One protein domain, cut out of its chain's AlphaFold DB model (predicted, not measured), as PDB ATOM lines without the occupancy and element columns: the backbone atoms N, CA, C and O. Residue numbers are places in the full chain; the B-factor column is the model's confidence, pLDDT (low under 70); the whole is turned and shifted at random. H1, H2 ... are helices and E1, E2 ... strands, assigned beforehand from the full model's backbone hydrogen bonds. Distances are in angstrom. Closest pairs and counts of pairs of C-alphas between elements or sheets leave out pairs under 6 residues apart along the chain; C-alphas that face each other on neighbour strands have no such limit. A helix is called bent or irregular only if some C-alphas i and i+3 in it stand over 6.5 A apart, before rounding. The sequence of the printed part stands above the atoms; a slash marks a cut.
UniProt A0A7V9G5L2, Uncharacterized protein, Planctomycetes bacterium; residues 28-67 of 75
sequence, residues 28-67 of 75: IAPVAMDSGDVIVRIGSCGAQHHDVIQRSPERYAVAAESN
ATOM      1  N   ILE A  28     -34.517 -46.192  28.900       80.75
ATOM      2  CA  ILE A  28     -33.554 -47.096  28.260       80.75
ATOM      3  C   ILE A  28     -32.664 -46.293  27.311       80.75
ATOM      4  O   ILE A  28     -33.169 -45.596  26.431       80.75
ATOM      5  N   ALA A  29     -31.348 -46.413  27.480       78.38
ATOM      6  CA  ALA A  29     -30.350 -45.689  26.704       78.38
ATOM      7  C   ALA A  29     -29.255 -46.640  26.196       78.38
ATOM      8  O   ALA A  29     -28.661 -47.346  27.013       78.38
ATOM      9  N   PRO A  30     -28.946 -46.671  24.887       74.00
ATOM     10  CA  PRO A  30     -27.720 -47.297  24.416       74.00
ATOM     11  C   PRO A  30     -26.518 -46.412  24.766       74.00
ATOM     12  O   PRO A  30     -26.548 -45.197  24.566       74.00
ATOM     13  N   VAL A  31     -25.458 -47.026  25.282       73.00
ATOM     14  CA  VAL A  31     -24.171 -46.389  25.564       73.00
ATOM     15  C   VAL A  31     -23.106 -47.122  24.779       73.00
ATOM     16  O   VAL A  31     -22.888 -48.314  24.990       73.00
ATOM     17  N   ALA A  32     -22.432 -46.404  23.890       72.00
ATOM     18  CA  ALA A  32     -21.261 -46.925  23.210       72.00
ATOM     19  C   ALA A  32     -20.096 -46.990  24.208       72.00
ATOM     20  O   ALA A  32     -19.621 -45.952  24.671       72.00
ATOM     21  N   MET A  33     -19.645 -48.199  24.540       66.81
ATOM     22  CA  MET A  33     -18.421 -48.426  25.309       66.81
ATOM     23  C   MET A  33     -17.326 -48.998  24.407       66.81
ATOM     24  O   MET A  33     -17.614 -49.624  23.388       66.81
ATOM     25  N   ASP A  34     -16.063 -48.892  24.832       69.44
ATOM     26  CA  ASP A  34     -14.924 -49.544  24.162       69.44
ATOM     27  C   ASP A  34     -15.104 -51.066  23.990       69.44
ATOM     28  O   ASP A  34     -14.545 -51.662  23.073       69.44
ATOM     29  N   SER A  35     -15.898 -51.706  24.859       66.06
ATOM     30  CA  SER A  35     -16.200 -53.147  24.808       66.06
ATOM     31  C   SER A  35     -17.433 -53.505  23.960       66.06
ATOM     32  O   SER A  35     -17.764 -54.685  23.844       66.06
ATOM     33  N   GLY A  36     -18.103 -52.513  23.367       71.62
ATOM     34  CA  GLY A  36     -19.344 -52.658  22.602       71.62
ATOM     35  C   GLY A  36     -20.495 -51.819  23.162       71.62
ATOM     36  O   GLY A  36     -20.431 -51.320  24.284       71.62
ATOM     37  N   ASP A  37     -21.559 -51.652  22.374       72.81
ATOM     38  CA  ASP A  37     -22.762 -50.947  22.819       72.81
ATOM     39  C   ASP A  37     -23.454 -51.718  23.950       72.81
ATOM     40  O   ASP A  37     -23.846 -52.879  23.787       72.81
ATOM     41  N   VAL A  38     -23.641 -51.063  25.093       75.50
ATOM     42  CA  VAL A  38     -24.401 -51.596  26.227       75.50
ATOM     43  C   VAL A  38     -25.725 -50.861  26.367       75.50
ATOM     44  O   VAL A  38     -25.841 -49.675  26.071       75.50
ATOM     45  N   ILE A  39     -26.750 -51.565  26.838       77.81
ATOM     46  CA  ILE A  39     -28.044 -50.957  27.144       77.81
ATOM     47  C   ILE A  39     -28.083 -50.636  28.636       77.81
ATOM     48  O   ILE A  39     -28.062 -51.545  29.464       77.81
ATOM     49  N   VAL A  40     -28.167 -49.351  28.977       78.19
ATOM     50  CA  VAL A  40     -28.251 -48.861  30.357       78.19
ATOM     51  C   VAL A  40     -29.689 -48.466  30.675       78.19
ATOM     52  O   VAL A  40     -30.364 -47.813  29.871       78.19
ATOM     53  N   ARG A  41     -30.168 -48.847  31.862       80.94
ATOM     54  CA  ARG A  41     -31.456 -48.391  32.394       80.94
ATOM     55  C   ARG A  41     -31.238 -47.249  33.371       80.94
ATOM     56  O   ARG A  41     -30.563 -47.402  34.382       80.94
ATOM     57  N   ILE A  42     -31.831 -46.102  33.070       83.56
ATOM     58  CA  ILE A  42     -31.673 -44.878  33.843       83.56
ATOM     59  C   ILE A  42     -32.946 -44.618  34.658       83.56
ATOM     60  O   ILE A  42     -33.945 -44.112  34.144       83.56
ATOM     61  N   GLY A  43     -32.915 -44.973  35.938       83.88
ATOM     62  CA  GLY A  43     -33.898 -44.618  36.951       83.88
ATOM     63  C   GLY A  43     -33.833 -43.137  37.335       83.88
ATOM     64  O   GLY A  43     -32.772 -42.503  37.340       83.88
ATOM     65  N   SER A  44     -34.992 -42.581  37.685       84.25
ATOM     66  CA  SER A  44     -35.162 -41.175  38.064       84.25
ATOM     67  C   SER A  44     -36.083 -41.052  39.278       84.25
ATOM     68  O   SER A  44     -36.963 -41.883  39.481       84.25
ATOM     69  N   CYS A  45     -35.904 -40.012  40.101       85.00
ATOM     70  CA  CYS A  45     -36.702 -39.844  41.324       85.00
ATOM     71  C   CYS A  45     -38.087 -39.215  41.076       85.00
ATOM     72  O   CYS A  45     -38.788 -38.882  42.028       85.00
ATOM     73  N   GLY A  46     -38.474 -38.989  39.816       83.94
ATOM     74  CA  GLY A  46     -39.757 -38.385  39.466       83.94
ATOM     75  C   GLY A  46     -39.879 -38.008  37.989       83.94
ATOM     76  O   GLY A  46     -38.888 -37.927  37.265       83.94
ATOM     77  N   ALA A  47     -41.109 -37.715  37.556       83.00
ATOM     78  CA  ALA A  47     -41.461 -37.492  36.148       83.00
ATOM     79  C   ALA A  47     -40.707 -36.328  35.476       83.00
ATOM     80  O   ALA A  47     -40.379 -36.407  34.298       83.00
ATOM     81  N   GLN A  48     -40.388 -35.261  36.216       85.25
ATOM     82  CA  GLN A  48     -39.632 -34.127  35.665       85.25
ATOM     83  C   GLN A  48     -38.198 -34.527  35.297       85.25
ATOM     84  O   GLN A  48     -37.698 -34.152  34.242       85.25
ATOM     85  N   HIS A  49     -37.544 -35.325  36.145       85.38
ATOM     86  CA  HIS A  49     -36.214 -35.850  35.848       85.38
ATOM     87  C   HIS A  49     -36.272 -36.921  34.762       85.38
ATOM     88  O   HIS A  49     -35.383 -36.948  33.919       85.38
ATOM     89  N   HIS A  50     -37.331 -37.737  34.731       85.00
ATOM     90  CA  HIS A  50     -37.571 -38.680  33.640       85.00
ATOM     91  C   HIS A  50     -37.615 -37.962  32.283       85.00
ATOM     92  O   HIS A  50     -36.896 -38.368  31.381       85.00
ATOM     93  N   ASP A  51     -38.386 -36.878  32.139       87.62
ATOM     94  CA  ASP A  51     -38.502 -36.137  30.869       87.62
ATOM     95  C   ASP A  51     -37.151 -35.560  30.415       87.62
ATOM     96  O   ASP A  51     -36.772 -35.668  29.249       87.62
ATOM     97  N   VAL A  52     -36.369 -35.007  31.348       87.81
ATOM     98  CA  VAL A  52     -35.029 -34.478  31.053       87.81
ATOM     99  C   VAL A  52     -34.062 -35.594  30.644       87.81
ATOM    100  O   VAL A  52     -33.314 -35.431  29.679       87.81
ATOM    101  N   ILE A  53     -34.099 -36.737  31.333       86.38
ATOM    102  CA  ILE A  53     -33.295 -37.913  30.981       86.38
ATOM    103  C   ILE A  53     -33.726 -38.446  29.612       86.38
ATOM    104  O   ILE A  53     -32.874 -38.715  28.776       86.38
ATOM    105  N   GLN A  54     -35.024 -38.530  29.333       86.81
ATOM    106  CA  GLN A  54     -35.563 -39.016  28.064       86.81
ATOM    107  C   GLN A  54     -35.173 -38.128  26.873       86.81
ATOM    108  O   GLN A  54     -34.990 -38.631  25.767       86.81
ATOM    109  N   ARG A  55     -35.007 -36.816  27.083       88.38
ATOM    110  CA  ARG A  55     -34.523 -35.886  26.047       88.38
ATOM    111  C   ARG A  55     -33.041 -36.038  25.732       88.38
ATOM    112  O   ARG A  55     -32.613 -35.651  24.648       88.38
ATOM    113  N   SER A  56     -32.236 -36.501  26.682       85.81
ATOM    114  CA  SER A  56     -30.781 -36.607  26.513       85.81
ATOM    115  C   SER A  56     -30.215 -37.805  27.278       85.81
ATOM    116  O   SER A  56     -29.387 -37.625  28.173       85.81
ATOM    117  N   PRO A  57     -30.653 -39.030  26.948       82.94
ATOM    118  CA  PRO A  57     -30.369 -40.209  27.757       82.94
ATOM    119  C   PRO A  57     -28.875 -40.541  27.787       82.94
ATOM    120  O   PRO A  57     -28.339 -40.818  28.853       82.94
ATOM    121  N   GLU A  58     -28.177 -40.388  26.661       82.81
ATOM    122  CA  GLU A  58     -26.723 -40.570  26.522       82.81
ATOM    123  C   GLU A  58     -25.903 -39.759  27.542       82.81
ATOM    124  O   GLU A  58     -24.943 -40.261  28.125       82.81
ATOM    125  N   ARG A  59     -26.330 -38.525  27.839       84.06
ATOM    126  CA  ARG A  59     -25.644 -37.627  28.777       84.06
ATOM    127  C   ARG A  59     -25.718 -38.141  30.211       84.06
ATOM    128  O   ARG A  59     -24.789 -37.941  30.990       84.06
ATOM    129  N   TYR A  60     -26.838 -38.762  30.561       84.12
ATOM    130  CA  TYR A  60     -27.083 -39.294  31.897       84.12
ATOM    131  C   TYR A  60     -26.664 -40.751  32.027       84.12
ATOM    132  O   TYR A  60     -26.485 -41.219  33.146       84.12
ATOM    133  N   ALA A  61     -26.471 -41.451  30.913       79.38
ATOM    134  CA  ALA A  61     -26.130 -42.859  30.912       79.38
ATOM    135  C   ALA A  61     -24.737 -43.122  31.502       79.38
ATOM    136  O   ALA A  61     -24.600 -44.046  32.289       79.38
ATOM    137  N   VAL A  62     -23.750 -42.255  31.244       77.88
ATOM    138  CA  VAL A  62     -22.405 -42.338  31.858       77.88
ATOM    139  C   VAL A  62     -22.466 -42.176  33.386       77.88
ATOM    140  O   VAL A  62     -21.795 -42.873  34.146       77.88
ATOM    141  N   ALA A  63     -23.311 -41.260  33.867       78.62
ATOM    142  CA  ALA A  63     -23.516 -41.050  35.301       78.62
ATOM    143  C   ALA A  63     -24.344 -42.177  35.941       78.62
ATOM    144  O   ALA A  63     -24.116 -42.539  37.096       78.62
ATOM    145  N   ALA A  64     -25.305 -42.729  35.197       77.31
ATOM    146  CA  ALA A  64     -26.076 -43.889  35.610       77.31
ATOM    147  C   ALA A  64     -25.178 -45.124  35.706       77.31
ATOM    148  O   ALA A  64     -25.266 -45.817  36.710       77.31
ATOM    149  N   GLU A  65     -24.271 -45.318  34.741       75.62
ATOM    150  CA  GLU A  65     -23.260 -46.380  34.698       75.62
ATOM    151  C   GLU A  65     -22.435 -46.435  35.986       75.62
ATOM    152  O   GLU A  65     -22.338 -47.473  36.636       75.62
ATOM    153  N   SER A  66     -21.916 -45.280  36.407       71.75
ATOM    154  CA  SER A  66     -21.113 -45.162  37.630       71.75
ATOM    155  C   SER A  66     -21.887 -45.520  38.907       71.75
ATOM    156  O   SER A  66     -21.280 -45.840  39.924       71.75
ATOM    157  N   ASN A  67     -23.222 -45.456  38.865       70.56
ATOM    158  CA  ASN A  67     -24.120 -45.742  39.987       70.56
ATOM    159  C   ASN A  67     -24.987 -46.983  39.737       70.56
ATOM    160  O   ASN A  67     -26.036 -47.154  40.372       70.56
TER     161      ASN A  67
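Overview. This is residues 28 to 67 of the 75 residues of an uncharacterized protein of Planctomycetes bacterium (UniProt A0A7V9G5L2). A two-stranded hairpin, E1 and E2, has the helix H2 packed over one face and crossing both strands, while the helix H1 sits beyond the hairpin's open end, away from its turn at residues 34 and 35. The turn and H1 make the two ends of the long axis. The printed part has 40 residues, with two named strands and then two named helices, in the order E1, E2, H1, H2; the sheet runs E1 - E2 and is antiparallel. The class is mixed, helices and strands. The whole is compact, with a radius of gyration of the C-alphas of 10.1 A, and its outline is elongated, with spans of 32 by 19 by 12 A.

Along the chain. E1 is residues 28 to 33, 15.5 A from first to last C-alpha, and begins at C-alpha 28, (-33.554, -47.096, 28.260). E2 is residues 36 to 42, 18.4 A long, and ends at C-alpha 42, (-31.673, -44.878, 33.843). H1 is residues 47 to 55, 12.4 A long. H2 is residues 57 to 66, 14.4 A long, and ends at C-alpha 66, (-21.113, -45.162, 37.630). H2 is neither bent nor irregular, but only just: C-alphas 59 and 62 are 6.5 A apart.

Arrangement. E1 and E2 form a hairpin of antiparallel neighbours, with 146 degrees between their directions. The C-alphas of Pro 30 and Ile 39 face each other at 4.6 A. N 29 and O 40 are within hydrogen-bond range at 2.9 A, and so are N 31 and O 38 at 2.8 A. H2 has 8 pairs of C-alphas within 8 A of E1, the closest being those of Ala 29 and Pro 57 at 5.6 A. It has 9 such pairs with E2, the closest being those of Ile 42 and Ala 64 at 6.0 A. H1 and H2 are close but not clearly touching; their closest C-alphas are those of Ile 53 and Tyr 60, 6.4 A apart. Their lines are only just about perpendicular, at 71 degrees. E2 and H1 have one pair of C-alphas within 8 A, those of Ile 42 and Ile 53 at 7.7 A. E1 and H1 are only just apart, closest at 8.3 A. In H1 every O i to N i+4 pair is within hydrogen-bond range; in H2, 4 of 6 are.

Size, cuts and confidence. The two C-alphas farthest apart are those of Ser 35 and Gln 48, at 32.1 A. The printed part has no cut, and its three links, E1 to E2, E2 to H1 and H1 to H2, are tight. The mean pLDDT of the printed part is 79.6, and residues 33 to 35 are under 70.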